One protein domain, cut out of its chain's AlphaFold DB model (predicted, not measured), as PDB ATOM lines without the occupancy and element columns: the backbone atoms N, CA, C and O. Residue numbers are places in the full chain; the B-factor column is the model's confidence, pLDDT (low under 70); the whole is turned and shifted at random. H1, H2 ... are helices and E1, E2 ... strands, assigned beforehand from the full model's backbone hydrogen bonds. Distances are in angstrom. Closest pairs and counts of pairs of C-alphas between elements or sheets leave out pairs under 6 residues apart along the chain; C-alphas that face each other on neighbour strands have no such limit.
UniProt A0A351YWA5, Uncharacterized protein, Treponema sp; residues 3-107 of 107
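This is residues 3 to 107 of the 107 residues of an uncharacterized protein of Treponema sp (UniProt A0A351YWA5). One strongly twisted sheet of five strands makes the core, with the long helix H1 slanting over one face and two short helices on the other, H2 over the edge strand E4 and H3 beside the strands, three layers with helices on both faces of the sheet. Residues 3 to 13 of H1 stick out beyond the body as a free arm. The printed part has 105 residues, with three named helices and five named strands in the order H1 E1 E2 E3 H2 H3 E4 E5; the sheet's order is E1 E2 E3 E5 E4, antiparallel throughout, and the class is mixed, helices and strands. The whole is compact, with a radius of gyration of the C-alphas of 13.9 A, and spans 43 by 30 by 24 A.

H1, residues 3 to 34, is on the sheet of E1, residues 41 to 44, E2, residues 47 to 52, E3, residues 60 to 65, E5, residues 100 to 106, and E4, residues 89 to 97. Its height over the sheet is 5.7 A, and it lies over E2 and E3, slantwise to the strands at 53 degrees to E3 on the local plane. Its closest C-alphas to E2 are those of Tyr 24 and Ile 50, 6.8 A apart. E1, E2 and E3 form a meander, each strand the antiparallel neighbour of the one before: N 42 and O 49 are 2.8 A apart, N 50 and O 63 3.0 A, both within hydrogen-bond range. Between E3 and E5, N 64 and O 101 are 2.8 A apart; in the hairpin of E4 and E5, N 102 and O 94 are 2.8 A apart. H2, residues 71 to 77, and H3, residues 80 to 86, are on the face opposite H1. E3, H2, H3 and E4 form a split strand-helix-strand unit, its two strands running the same way with E5 between them, and its crossover is right-handed. H2 lies over E4, with the C-alphas of Asp 72 and Val 93 the closest at 5.7 A, while H3 lies over none of the strands. H2 and H3 are close but not clearly touching, with Phe 75 and Ile 82 the closest C-alphas at 7.3 A. Every O i to N i+4 pair is within hydrogen-bond range in H2 and H3, and 26 of 28 are in H1.

H1 begins at C-alpha 3, (330.302, 56.797, 258.031), has a kink of 36 degrees near residue 23 and is 45.4 A long. E1 is 9.9 A long, E2 15.5 A and E3 16.6 A. H2 is 9.9 A long and H3 10.1 A. E4, 22.6 A long, bends by 54 degrees at residue 92. E5, 19.8 A long, ends at C-alpha 106, (327.207, 80.236, 243.823).

The two C-alphas farthest apart are those of Ser 3 and Asn 34, 45.4 A. The printed part has no cut, and no link is long. The mean pLDDT of the printed part is 74.0; 32 residues are under 70, among them residues 3 to 13, 53 to 60 and 78 to 83.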
ATOM      1  N   SER A   3     329.319  55.888 257.414       48.62
ATOM      2  CA  SER A   3     330.302  56.797 258.031       48.62
ATOM      3  C   SER A   3     331.711  56.669 257.445       48.62
ATOM      4  O   SER A   3     332.389  57.673 257.279       48.62
ATOM      5  N   PHE A   4     332.148  55.458 257.081       46.09
ATOM      6  CA  PHE A   4     333.487  55.230 256.523       46.09
ATOM      7  C   PHE A   4     333.676  55.831 255.126       46.09
ATOM      8  O   PHE A   4     334.798  56.179 254.768       46.09
ATOM      9  N   ILE A   5     332.599  55.949 254.343       44.56
ATOM     10  CA  ILE A   5     332.645  56.549 253.006       44.56
ATOM     11  C   ILE A   5     332.755  58.068 253.160       44.56
ATOM     12  O   ILE A   5     333.723  58.649 252.680       44.56
ATOM     13  N   SER A   6     331.868  58.692 253.941       43.53
ATOM     14  CA  SER A   6     331.917  60.137 254.211       43.53
ATOM     15  C   SER A   6     333.240  60.583 254.846       43.53
ATOM     16  O   SER A   6     333.769  61.627 254.481       43.53
ATOM     17  N   LEU A   7     333.824  59.779 255.746       49.19
ATOM     18  CA  LEU A   7     335.111  60.095 256.377       49.19
ATOM     19  C   LEU A   7     336.284  60.058 255.380       49.19
ATOM     20  O   LEU A   7     337.187  60.885 255.473       49.19
ATOM     21  N   LYS A   8     336.278  59.115 254.426       49.94
ATOM     22  CA  LYS A   8     337.318  59.006 253.390       49.94
ATOM     23  C   LYS A   8     337.234  60.140 252.372       49.94
ATOM     24  O   LYS A   8     338.274  60.702 252.048       49.94
ATOM     25  N   PHE A   9     336.024  60.493 251.935       55.03
ATOM     26  CA  PHE A   9     335.797  61.631 251.038       55.03
ATOM     27  C   PHE A   9     336.245  62.953 251.677       55.03
ATOM     28  O   PHE A   9     336.995  63.707 251.062       55.03
ATOM     29  N   ASN A  10     335.917  63.172 252.954       62.72
ATOM     30  CA  ASN A  10     336.349  64.374 253.672       62.72
ATOM     31  C   ASN A  10     337.881  64.433 253.844       62.72
ATOM     32  O   ASN A  10     338.475  65.508 253.797       62.72
ATOM     33  N   LEU A  11     338.549  63.284 254.021       65.38
ATOM     34  CA  LEU A  11     340.010  63.230 254.116       65.38
ATOM     35  C   LEU A  11     340.683  63.576 252.781       65.38
ATOM     36  O   LEU A  11     341.641  64.345 252.771       65.38
ATOM     37  N   SER A  12     340.184  63.022 251.669       68.19
ATOM     38  CA  SER A  12     340.710  63.320 250.332       68.19
ATOM     39  C   SER A  12     340.492  64.777 249.942       68.19
ATOM     40  O   SER A  12     341.407  65.386 249.403       68.19
ATOM     41  N   GLU A  13     339.337  65.360 250.274       69.12
ATOM     42  CA  GLU A  13     339.054  66.779 250.029       69.12
ATOM     43  C   GLU A  13     339.980  67.690 250.833       69.12
ATOM     44  O   GLU A  13     340.515  68.653 250.295       69.12
ATOM     45  N   ARG A  14     340.232  67.371 252.108       71.44
ATOM     46  CA  ARG A  14     341.176  68.130 252.942       71.44
ATOM     47  C   ARG A  14     342.611  68.044 252.430       71.44
ATOM     48  O   ARG A  14     343.340  69.027 252.499       71.44
ATOM     49  N   LEU A  15     343.028  66.874 251.947       74.00
ATOM     50  CA  LEU A  15     344.355  66.673 251.361       74.00
ATOM     51  C   LEU A  15     344.502  67.414 250.029       74.00
ATOM     52  O   LEU A  15     345.507  68.092 249.836       74.00
ATOM     53  N   ALA A  16     343.500  67.321 249.150       73.00
ATOM     54  CA  ALA A  16     343.464  68.058 247.891       73.00
ATOM     55  C   ALA A  16     343.503  69.569 248.145       73.00
ATOM     56  O   ALA A  16     344.385  70.246 247.628       73.00
ATOM     57  N   LEU A  17     342.652  70.064 249.053       75.81
ATOM     58  CA  LEU A  17     342.625  71.471 249.440       75.81
ATOM     59  C   LEU A  17     343.973  71.943 249.981       75.81
ATOM     60  O   LEU A  17     344.386  73.052 249.682       75.81
ATOM     61  N   LYS A  18     344.670  71.121 250.770       78.75
ATOM     62  CA  LYS A  18     345.984  71.489 251.303       78.75
ATOM     63  C   LYS A  18     347.040  71.617 250.200       78.75
ATOM     64  O   LYS A  18     347.798  72.578 250.211       78.75
ATOM     65  N   LEU A  19     347.074  70.676 249.256       76.75
ATOM     66  CA  LEU A  19     348.014  70.709 248.131       76.75
ATOM     67  C   LEU A  19     347.737  71.887 247.187       76.75
ATOM     68  O   LEU A  19     348.666  72.572 246.769       76.75
ATOM     69  N   GLU A  20     346.464  72.139 246.879       74.94
ATOM     70  CA  GLU A  20     346.031  73.292 246.082       74.94
ATOM     71  C   GLU A  20     346.346  74.607 246.806       74.94
ATOM     72  O   GLU A  20     346.899  75.533 246.218       74.94
ATOM     73  N   PHE A  21     346.069  74.676 248.109       83.06
ATOM     74  CA  PHE A  21     346.362  75.846 248.924       83.06
ATOM     75  C   PHE A  21     347.854  76.180 248.950       83.06
ATOM     76  O   PHE A  21     348.191  77.343 248.768       83.06
ATOM     77  N   ASP A  22     348.742  75.201 249.129       83.31
ATOM     78  CA  ASP A  22     350.190  75.452 249.160       83.31
ATOM     79  C   ASP A  22     350.685  76.086 247.841       83.31
ATOM     80  O   ASP A  22     351.543  76.971 247.866       83.31
ATOM     81  N   SER A  23     350.096  75.694 246.702       78.00
ATOM     82  CA  SER A  23     350.342  76.314 245.392       78.00
ATOM     83  C   SER A  23     349.891  77.777 245.366       78.00
ATOM     84  O   SER A  23     350.673  78.669 245.040       78.00
ATOM     85  N   TYR A  24     348.635  78.038 245.739       82.06
ATOM     86  CA  TYR A  24     348.050  79.381 245.686       82.06
ATOM     87  C   TYR A  24     348.618  80.334 246.735       82.06
ATOM     88  O   TYR A  24     348.696  81.540 246.508       82.06
ATOM     89  N   LYS A  25     349.044  79.808 247.883       87.19
ATOM     90  CA  LYS A  25     349.623  80.595 248.965       87.19
ATOM     91  C   LYS A  25     350.911  81.277 248.519       87.19
ATOM     92  O   LYS A  25     351.088  82.448 248.816       87.19
ATOM     93  N   ALA A  26     351.789  80.580 247.799       86.12
ATOM     94  CA  ALA A  26     353.041  81.175 247.331       86.12
ATOM     95  C   ALA A  26     352.797  82.372 246.391       86.12
ATOM     96  O   ALA A  26     353.457  83.400 246.520       86.12
ATOM     97  N   GLU A  27     351.815  82.258 245.491       84.50
ATOM     98  CA  GLU A  27     351.408  83.353 244.600       84.50
ATOM     99  C   GLU A  27     350.757  84.515 245.366       84.50
ATOM    100  O   GLU A  27     351.080  85.678 245.120       84.50
ATOM    101  N   LEU A  28     349.865  84.220 246.319       85.56
ATOM    102  CA  LEU A  28     349.233  85.244 247.153       85.56
ATOM    103  C   LEU A  28     350.245  85.965 248.043       85.56
ATOM    104  O   LEU A  28     350.170  87.184 248.159       85.56
ATOM    105  N   ASP A  29     351.195  85.245 248.637       88.00
ATOM    106  CA  ASP A  29     352.274  85.832 249.432       88.00
ATOM    107  C   ASP A  29     353.083  86.819 248.582       88.00
ATOM    108  O   ASP A  29     353.288  87.958 248.999       88.00
ATOM    109  N   ASP A  30     353.501  86.425 247.373       85.62
ATOM    110  CA  ASP A  30     354.253  87.318 246.481       85.62
ATOM    111  C   ASP A  30     353.459  88.590 246.147       85.62
ATOM    112  O   ASP A  30     353.997  89.699 246.164       85.62
ATOM    113  N   TYR A  31     352.151  88.461 245.933       84.44
ATOM    114  CA  TYR A  31     351.282  89.615 245.745       84.44
ATOM    115  C   TYR A  31     351.146  90.491 246.993       84.44
ATOM    116  O   TYR A  31     351.237  91.711 246.881       84.44
ATOM    117  N   ILE A  32     350.979  89.911 248.180       84.25
ATOM    118  CA  ILE A  32     350.850  90.665 249.436       84.25
ATOM    119  C   ILE A  32     352.139  91.440 249.742       84.25
ATOM    120  O   ILE A  32     352.080  92.609 250.121       84.25
ATOM    121  N   PHE A  33     353.303  90.810 249.569       86.25
ATOM    122  CA  PHE A  33     354.589  91.411 249.931       86.25
ATOM    123  C   PHE A  33     355.148  92.342 248.855       86.25
ATOM    124  O   PHE A  33     355.712  93.386 249.184       86.25
ATOM    125  N   ASN A  34     354.996  91.979 247.579       86.31
ATOM    126  CA  ASN A  34     355.653  92.670 246.469       86.31
ATOM    127  C   ASN A  34     354.671  93.391 245.533       86.31
ATOM    128  O   ASN A  34     355.108  94.108 244.634       86.31
ATOM    129  N   ASN A  35     353.354  93.242 245.733       78.94
ATOM    130  CA  ASN A  35     352.300  93.753 244.844       78.94
ATOM    131  C   ASN A  35     352.428  93.246 243.393       78.94
ATOM    132  O   ASN A  35     351.971  93.887 242.441       78.94
ATOM    133  N   ASN A  36     353.041  92.074 243.220       80.19
ATOM    134  CA  ASN A  36     353.193  91.409 241.932       80.19
ATOM    135  C   ASN A  36     351.884  90.714 241.553       80.19
ATOM    136  O   ASN A  36     351.575  89.624 242.027       80.19
ATOM    137  N   LYS A  37     351.083  91.349 240.696       75.44
ATOM    138  CA  LYS A  37     349.853  90.732 240.186       75.44
ATOM    139  C   LYS A  37     350.177  89.669 239.135       75.44
ATOM    140  O   LYS A  37     350.779  89.985 238.110       75.44
ATOM    141  N   THR A  38     349.725  88.438 239.363       72.94
ATOM    142  CA  THR A  38     349.684  87.375 238.346       72.94
ATOM    143  C   THR A  38     348.322  87.356 237.653       72.94
ATOM    144  O   THR A  38     347.364  87.990 238.101       72.94
ATOM    145  N   GLU A  39     348.210  86.620 236.547       73.88
ATOM    146  CA  GLU A  39     346.938  86.443 235.834       73.88
ATOM    147  C   GLU A  39     345.860  85.722 236.662       73.88
ATOM    148  O   GLU A  39     344.666  85.903 236.401       73.88
ATOM    149  N   ASN A  40     346.278  84.964 237.681       69.50
ATOM    150  CA  ASN A  40     345.418  84.177 238.565       69.50
ATOM    151  C   ASN A  40     344.835  85.007 239.715       69.50
ATOM    152  O   ASN A  40     343.817  84.637 240.302       69.50
ATOM    153  N   ILE A  41     345.461  86.142 240.032       75.50
ATOM    154  CA  ILE A  41     345.024  87.009 241.122       75.50
ATOM    155  C   ILE A  41     343.850  87.857 240.661       75.50
ATOM    156  O   ILE A  41     343.847  88.500 239.604       75.50
ATOM    157  N   ARG A  42     342.820  87.860 241.493       73.38
ATOM    158  CA  ARG A  42     341.596  88.623 241.315       73.38
ATOM    159  C   ARG A  42     341.378  89.449 242.569       73.38
ATOM    160  O   ARG A  42     341.584  88.998 243.692       73.38
ATOM    161  N   THR A  43     341.004  90.698 242.355       67.88
ATOM    162  CA  THR A  43     340.705  91.643 243.428       67.88
ATOM    163  C   THR A  43     339.200  91.842 243.487       67.88
ATOM    164  O   THR A  43     338.586  92.179 242.476       67.88
ATOM    165  N   PHE A  44     338.637  91.646 244.670       68.50
ATOM    166  CA  PHE A  44     337.224  91.716 245.008       68.50
ATOM    167  C   PHE A  44     337.013  92.865 245.986       68.50
ATOM    168  O   PHE A  44     337.101  92.667 247.195       68.50
ATOM    169  N   SER A  45     336.809  94.074 245.462       67.31
ATOM    170  CA  SER A  45     336.784  95.316 246.249       67.31
ATOM    171  C   SER A  45     338.000  95.430 247.181       67.31
ATOM    172  O   SER A  45     339.075  95.820 246.724       67.31
ATOM    173  N   ASP A  46     337.845  95.025 248.443       68.94
ATOM    174  CA  ASP A  46     338.849  95.105 249.505       68.94
ATOM    175  C   ASP A  46     339.676  93.815 249.684       68.94
ATOM    176  O   ASP A  46     340.629  93.795 250.459       68.94
ATOM    177  N   TYR A  47     339.347  92.735 248.965       71.19
ATOM    178  CA  TYR A  47     339.976  91.423 249.133       71.19
ATOM    179  C   TYR A  47     340.778  90.995 247.902       71.19
ATOM    180  O   TYR A  47     340.278  90.986 246.778       71.19
ATOM    181  N   GLY A  48     342.026  90.581 248.110       68.69
ATOM    182  CA  GLY A  48     342.818  89.870 247.109       68.69
ATOM    183  C   GLY A  48     342.628  88.363 247.256       68.69
ATOM    184  O   GLY A  48     342.709  87.828 248.364       68.69
ATOM    185  N   GLY A  49     342.388  87.670 246.148       76.94
ATOM    186  CA  GLY A  49     342.254  86.222 246.158       76.94
ATOM    187  C   GLY A  49     342.644  85.587 244.838       76.94
ATOM    188  O   GLY A  49     342.686  86.241 243.796       76.94
ATOM    189  N   ILE A  50     342.926  84.293 244.884       78.00
ATOM    190  CA  ILE A  50     343.043  83.483 243.676       78.00
ATOM    191  C   ILE A  50     341.752  82.716 243.519       78.00
ATOM    192  O   ILE A  50     341.277  82.082 244.465       78.00
ATOM    193  N   ILE A  51     341.199  82.799 242.318       70.75
ATOM    194  CA  ILE A  51     340.004  82.069 241.947       70.75
ATOM    195  C   ILE A  51     340.377  80.939 241.006       70.75
ATOM    196  O   ILE A  51     341.160  81.143 240.079       70.75
ATOM    197  N   TRP A  52     339.754  79.786 241.190       70.25
ATOM    198  CA  TRP A  52     339.763  78.729 240.200       70.25
ATOM    199  C   TRP A  52     338.347  78.210 239.988       70.25
ATOM    200  O   TRP A  52     337.533  78.135 240.914       70.25
ATOM    201  N   ASP A  53     338.066  77.838 238.742       56.44
ATOM    202  CA  ASP A  53     336.898  77.029 238.446       56.44
ATOM    203  C   ASP A  53     337.089  75.699 239.178       56.44
ATOM    204  O   ASP A  53     338.072  74.980 238.966       56.44
ATOM    205  N   GLY A  54     336.195  75.427 240.129       54.16
ATOM    206  CA  GLY A  54     336.246  74.202 240.908       54.16
ATOM    207  C   GLY A  54     336.246  72.995 239.971       54.16
ATOM    208  O   GLY A  54     335.507  72.963 238.992       54.16
ATOM    209  N   GLY A  55     337.084  71.999 240.270       57.28
ATOM    210  CA  GLY A  55     336.998  70.683 239.638       57.28
ATOM    211  C   GLY A  55     335.709  69.951 240.046       57.28
ATOM    212  O   GLY A  55     334.625  70.506 240.006       57.28
ATOM    213  N   PHE A  56     335.820  68.702 240.503       38.59
ATOM    214  CA  PHE A  56     334.735  67.744 240.823       38.59
ATOM    215  C   PHE A  56     333.528  68.235 241.681       38.59
ATOM    216  O   PHE A  56     332.608  67.457 241.916       38.59
ATOM    217  N   LEU A  57     333.513  69.474 242.185       47.59
ATOM    218  CA  LEU A  57     332.531  70.009 243.135       47.59
ATOM    219  C   LEU A  57     331.576  71.084 242.571       47.59
ATOM    220  O   LEU A  57     330.808  71.618 243.364       47.59
ATOM    221  N   ASP A  58     331.605  71.406 241.268       50.22
ATOM    222  CA  ASP A  58     330.701  72.353 240.557       50.22
ATOM    223  C   ASP A  58     330.553  73.773 241.160       50.22
ATOM    224  O   ASP A  58     329.841  74.615 240.618       50.22
ATOM    225  N   ASN A  59     331.254  74.080 242.253       59.38
ATOM    226  CA  ASN A  59     331.192  75.358 242.948       59.38
ATOM    227  C   ASN A  59     332.464  76.164 242.691       59.38
ATOM    228  O   ASN A  59     333.586  75.692 242.915       59.38
ATOM    229  N   TYR A  60     332.272  77.416 242.290       69.81
ATOM    230  CA  TYR A  60     333.334  78.403 242.147       69.81
ATOM    231  C   TYR A  60     334.032  78.598 243.499       69.81
ATOM    232  O   TYR A  60     333.374  78.897 244.495       69.81
ATOM    233  N   SER A  61     335.345  78.376 243.563       77.25
ATOM    234  CA  SER A  61     336.109  78.420 244.815       77.25
ATOM    235  C   SER A  61     337.220  79.465 244.725       77.25
ATOM    236  O   SER A  61     337.882  79.583 243.697       77.25
ATOM    237  N   ALA A  62     337.444  80.214 245.804       80.81
ATOM    238  CA  ALA A  62     338.577  81.127 245.918       80.81
ATOM    239  C   ALA A  62     339.333  80.931 247.234       80.81
ATOM    240  O   ALA A  62     338.734  80.616 248.262       80.81
ATOM    241  N   ILE A  63     340.646  81.170 247.208       86.75
ATOM    242  CA  ILE A  63     341.471  81.363 248.399       86.75
ATOM    243  C   ILE A  63     341.611  82.864 248.572       86.75
ATOM    244  O   ILE A  63     342.080  83.558 247.668       86.75
ATOM    245  N   ILE A  64     341.199  83.349 249.734       86.44
ATOM    246  CA  ILE A  64     341.170  84.764 250.080       86.44
ATOM    247  C   ILE A  64     342.107  85.007 251.243       86.44
ATOM    248  O   ILE A  64     342.053  84.282 252.240       86.44
ATOM    249  N   TYR A  65     342.932  86.041 251.108       87.56
ATOM    250  CA  TYR A  65     343.705  86.575 252.214       87.56
ATOM    251  C   TYR A  65     342.922  87.688 252.921       87.56
ATOM    252  O   TYR A  65     342.477  88.643 252.287       87.56
ATOM    253  N   ASP A  66     342.777  87.567 254.237       85.38
ATOM    254  CA  ASP A  66     342.221  88.584 255.127       85.38
ATOM    255  C   ASP A  66     343.172  88.776 256.311       85.38
ATOM    256  O   ASP A  66     343.254  87.933 257.207       85.38
ATOM    257  N   GLU A  67     343.880  89.907 256.313       86.62
ATOM    258  CA  GLU A  67     344.876  90.267 257.327       86.62
ATOM    259  C   GLU A  67     344.324  90.255 258.760       86.62
ATOM    260  O   GLU A  67     345.076  90.028 259.707       86.62
ATOM    261  N   ASN A  68     343.016  90.486 258.917       87.56
ATOM    262  CA  ASN A  68     342.370  90.596 260.218       87.56
ATOM    263  C   ASN A  68     341.768  89.269 260.692       87.56
ATOM    264  O   ASN A  68     341.254  89.201 261.807       87.56
ATOM    265  N   ASN A  69     341.830  88.216 259.868       86.38
ATOM    266  CA  ASN A  69     341.280  86.895 260.158       86.38
ATOM    267  C   ASN A  69     339.805  86.939 260.617       86.38
ATOM    268  O   ASN A  69     339.415  86.246 261.558       86.38
ATOM    269  N   ASN A  70     338.997  87.770 259.962       85.38
ATOM    270  CA  ASN A  70     337.606  88.032 260.314       85.38
ATOM    271  C   ASN A  70     336.609  87.467 259.299       85.38
ATOM    272  O   ASN A  70     335.411  87.459 259.581       85.38
ATOM    273  N   LEU A  71     337.059  86.992 258.137       83.12
ATOM    274  CA  LEU A  71     336.172  86.576 257.050       83.12
ATOM    275  C   LEU A  71     335.130  85.520 257.468       83.12
ATOM    276  O   LEU A  71     333.964  85.627 257.090       83.12
ATOM    277  N   ASP A  72     335.500  84.538 258.294       81.94
ATOM    278  CA  ASP A  72     334.567  83.513 258.785       81.94
ATOM    279  C   ASP A  72     333.544  84.052 259.802       81.94
ATOM    280  O   ASP A  72     332.432  83.529 259.902       81.94
ATOM    281  N   LEU A  73     333.902  85.098 260.553       79.94
ATOM    282  CA  LEU A  73     332.997  85.804 261.460       79.94
ATOM    283  C   LEU A  73     332.019  86.681 260.678       79.94
ATOM    284  O   LEU A  73     330.814  86.655 260.938       79.94
ATOM    285  N   LEU A  74     332.534  87.421 259.696       74.50
ATOM    286  CA  LEU A  74     331.751  88.314 258.848       74.50
ATOM    287  C   LEU A  74     330.739  87.526 258.008       74.50
ATOM    288  O   LEU A  74     329.562  87.892 257.975       74.50
ATOM    289  N   PHE A  75     331.147  86.385 257.439       75.19
ATOM    290  CA  PHE A  75     330.245  85.484 256.719       75.19
ATOM    291  C   PHE A  75     329.083  85.000 257.594       75.19
ATOM    292  O   PHE A  75     327.923  85.102 257.202       75.19
ATOM    293  N   LYS A  76     329.361  84.557 258.828       74.88
ATOM    294  CA  LYS A  76     328.314  84.111 259.768       74.88
ATOM    295  C   LYS A  76     327.353  85.226 260.178       74.88
ATOM    296  O   LYS A  76     326.230  84.931 260.578       74.88
ATOM    297  N   SER A  77     327.786  86.483 260.107       71.25
ATOM    298  CA  SER A  77     326.934  87.638 260.400       71.25
ATOM    299  C   SER A  77     326.031  88.051 259.230       71.25
ATOM    300  O   SER A  77     325.106  88.834 259.442       71.25
ATOM    301  N   GLY A  78     326.261  87.509 258.026       66.19
ATOM    302  CA  GLY A  78     325.528  87.882 256.814       66.19
ATOM    303  C   GLY A  78     325.842  89.304 256.345       66.19
ATOM    304  O   GLY A  78     324.943  90.017 255.898       66.19
ATOM    305  N   ASP A  79     327.093  89.751 256.507       68.44
ATOM    306  CA  ASP A  79     327.504  91.093 256.095       68.44
ATOM    307  C   ASP A  79     327.374  91.252 254.572       68.44
ATOM    308  O   ASP A  79     328.146  90.686 253.796       68.44
ATOM    309  N   LYS A  80     326.397  92.057 254.139       67.00
ATOM    310  CA  LYS A  80     326.132  92.347 252.721       67.00
ATOM    311  C   LYS A  80     327.348  92.885 251.974       67.00
ATOM    312  O   LYS A  80     327.446  92.672 250.770       67.00
ATOM    313  N   LYS A  81     328.287  93.546 252.661       67.94
ATOM    314  CA  LYS A  81     329.509  94.055 252.023       67.94
ATOM    315  C   LYS A  81     330.361  92.945 251.428       67.94
ATOM    316  O   LYS A  81     331.018  93.167 250.416       67.94
ATOM    317  N   ILE A  82     330.354  91.762 252.040       67.38
ATOM    318  CA  ILE A  82     331.065  90.598 251.520       67.38
ATOM    319  C   ILE A  82     330.405  90.128 250.220       67.38
ATOM    320  O   ILE A  82     331.090  90.036 249.206       67.38
ATOM    321  N   GLU A  83     329.085  89.929 250.202       64.56
ATOM    322  CA  GLU A  83     328.355  89.532 248.984       64.56
ATOM    323  C   GLU A  83     328.552  90.543 247.840       64.56
ATOM    324  O   GLU A  83     328.829  90.163 246.701       64.56
ATOM    325  N   GLU A  84     328.498  91.841 248.154       70.88
ATOM    326  CA  GLU A  84     328.754  92.924 247.200       70.88
ATOM    327  C   GLU A  84     330.204  92.930 246.690       70.88
ATOM    328  O   GLU A  84     330.433  93.180 245.506       70.88
ATOM    329  N   SER A  85     331.183  92.620 247.547       70.31
ATOM    330  CA  SER A  85     332.606  92.584 247.173       70.31
ATOM    331  C   SER A  85     332.923  91.465 246.186       70.31
ATOM    332  O   SER A  85     333.768  91.639 245.307       70.31
ATOM    333  N   PHE A  86     332.233  90.328 246.304       70.94
ATOM    334  CA  PHE A  86     332.446  89.170 245.438       70.94
ATOM    335  C   PHE A  86     331.586  89.182 244.170       70.94
ATOM    336  O   PHE A  86     331.876  88.434 243.236       70.94
ATOM    337  N   GLY A  87     330.540  90.018 244.118       72.25
ATOM    338  CA  GLY A  87     329.592  90.067 242.998       72.25
ATOM    339  C   GLY A  87     328.836  88.750 242.779       72.25
ATOM    340  O   GLY A  87     328.272  88.542 241.705       72.25
ATOM    341  N   ARG A  88     328.876  87.854 243.772       74.88
ATOM    342  CA  ARG A  88     328.356  86.484 243.773       74.88
ATOM    343  C   ARG A  88     327.930  86.112 245.187       74.88
ATOM    344  O   ARG A  88     328.470  86.637 246.162       74.88
ATOM    345  N   SER A  89     327.002  85.167 245.295       76.94
ATOM    346  CA  SER A  89     326.517  84.708 246.597       76.94
ATOM    347  C   SER A  89     327.555  83.800 247.252       76.94
ATOM    348  O   SER A  89     327.889  82.740 246.720       76.94
ATOM    349  N   LEU A  90     328.073  84.208 248.407       78.25
ATOM    350  CA  LEU A  90     328.988  83.396 249.204       78.25
ATOM    351  C   LEU A  90     328.196  82.292 249.920       78.25
ATOM    352  O   LEU A  90     327.226  82.565 250.619       78.25
ATOM    353  N   VAL A  91     328.595  81.037 249.723       80.44
ATOM    354  CA  VAL A  91     327.887  79.844 250.223       80.44
ATOM    355  C   VAL A  91     328.538  79.291 251.479       80.44
ATOM    356  O   VAL A  91     327.850  78.812 252.379       80.44
ATOM    357  N   ASP A  92     329.866  79.313 251.524       82.25
ATOM    358  CA  ASP A  92     330.641  78.746 252.621       82.25
ATOM    359  C   ASP A  92     332.001  79.436 252.737       82.25
ATOM    360  O   ASP A  92     332.617  79.791 251.727       82.25
ATOM    361  N   VAL A  93     332.471  79.580 253.977       84.62
ATOM    362  CA  VAL A  93     333.800  80.090 254.316       84.62
ATOM    363  C   VAL A  93     334.465  79.128 255.283       84.62
ATOM    364  O   VAL A  93     334.032  78.949 256.422       84.62
ATOM    365  N   MET A  94     335.582  78.563 254.844       84.81
ATOM    366  CA  MET A  94     336.412  77.676 255.641       84.81
ATOM    367  C   MET A  94     337.781  78.308 255.858       84.81
ATOM    368  O   MET A  94     338.518  78.558 254.907       84.81
ATOM    369  N   LYS A  95     338.168  78.509 257.120       87.75
ATOM    370  CA  LYS A  95     339.548  78.874 257.449       87.75
ATOM    371  C   LYS A  95     340.477  77.705 257.111       87.75
ATOM    372  O   LYS A  95     340.297  76.605 257.634       87.75
ATOM    373  N   VAL A  96     341.462  77.950 256.250       85.69
ATOM    374  CA  VAL A  96     342.476  76.959 255.847       85.69
ATOM    375  C   VAL A  96     343.733  77.125 256.699       85.69
ATOM    376  O   VAL A  96     344.250  76.152 257.249       85.69
ATOM    377  N   GLN A  97     344.180  78.373 256.861       88.19
ATOM    378  CA  GLN A  97     345.300  78.793 257.703       88.19
ATOM    379  C   GLN A  97     345.002  80.191 258.277       88.19
ATOM    380  O   GLN A  97     344.042  80.839 257.869       88.19
ATOM    381  N   ASP A  98     345.788  80.660 259.247       88.69
ATOM    382  CA  ASP A  98     345.751  82.056 259.699       88.69
ATOM    383  C   ASP A  98     345.782  83.025 258.521       88.69
ATOM    384  O   ASP A  98     346.689  82.961 257.699       88.69
ATOM    385  N   ASN A  99     344.769  83.891 258.462       89.62
ATOM    386  CA  ASN A  99     344.537  84.888 257.419       89.62
ATOM    387  C   ASN A  99     344.149  84.329 256.040       89.62
ATOM    388  O   ASN A  99     343.859  85.128 255.158       89.62
ATOM    389  N   TYR A 100     344.085  83.008 255.829       89.38
ATOM    390  CA  TYR A 100     343.679  82.418 254.545       89.38
ATOM    391  C   TYR A 100     342.404  81.589 254.664       89.38
ATOM    392  O   TYR A 100     342.299  80.647 255.460       89.38
ATOM    393  N   PHE A 101     341.455  81.892 253.788       87.94
ATOM    394  CA  PHE A 101     340.127  81.302 253.787       87.94
ATOM    395  C   PHE A 101     339.793  80.735 252.415       87.94
ATOM    396  O   PHE A 101     340.035  81.381 251.400       87.94
ATOM    397  N   ARG A 102     339.198  79.542 252.387       86.38
ATOM    398  CA  ARG A 102     338.506  79.031 251.209       86.38
ATOM    399  C   ARG A 102     337.078  79.549 251.234       86.38
ATOM    400  O   ARG A 102     336.343  79.272 252.180       86.38
ATOM    401  N   CYS A 103     336.696  80.227 250.166       83.38
ATOM    402  CA  CYS A 103     335.357  80.743 249.944       83.38
ATOM    403  C   CYS A 103     334.730  80.006 248.770       83.38
ATOM    404  O   CYS A 103     335.318  79.960 247.690       83.38
ATOM    405  N   ASN A 104     333.558  79.421 248.987       81.56
ATOM    406  CA  ASN A 104     332.775  78.793 247.930       81.56
ATOM    407  C   ASN A 104     331.634  79.731 247.545       81.56
ATOM    408  O   ASN A 104     330.917  80.216 248.419       81.56
ATOM    409  N   PHE A 105     331.444  79.952 246.252       77.56
ATOM    410  CA  PHE A 105     330.433  80.850 245.711       77.56
ATOM    411  C   PHE A 105     329.432  80.085 244.854       77.56
ATOM    412  O   PHE A 105     329.777  79.093 244.209       77.56
ATOM    413  N   HIS A 106     328.206  80.595 244.818       73.00
ATOM    414  CA  HIS A 106     327.207  80.236 243.823       73.00
ATOM    415  C   HIS A 106     327.099  81.349 242.773       73.00
ATOM    416  O   HIS A 106     327.439  82.502 243.063       73.00
ATOM    417  N   ASP A 107     326.663  80.987 241.566       61.47
ATOM    418  CA  ASP A 107     326.300  81.952 240.521       61.47
ATOM    419  C   ASP A 107     325.071  82.784 240.930       61.47
ATOM    420  O   ASP A 107     324.162  82.232 241.597       61.47
TER     421      ASP A 107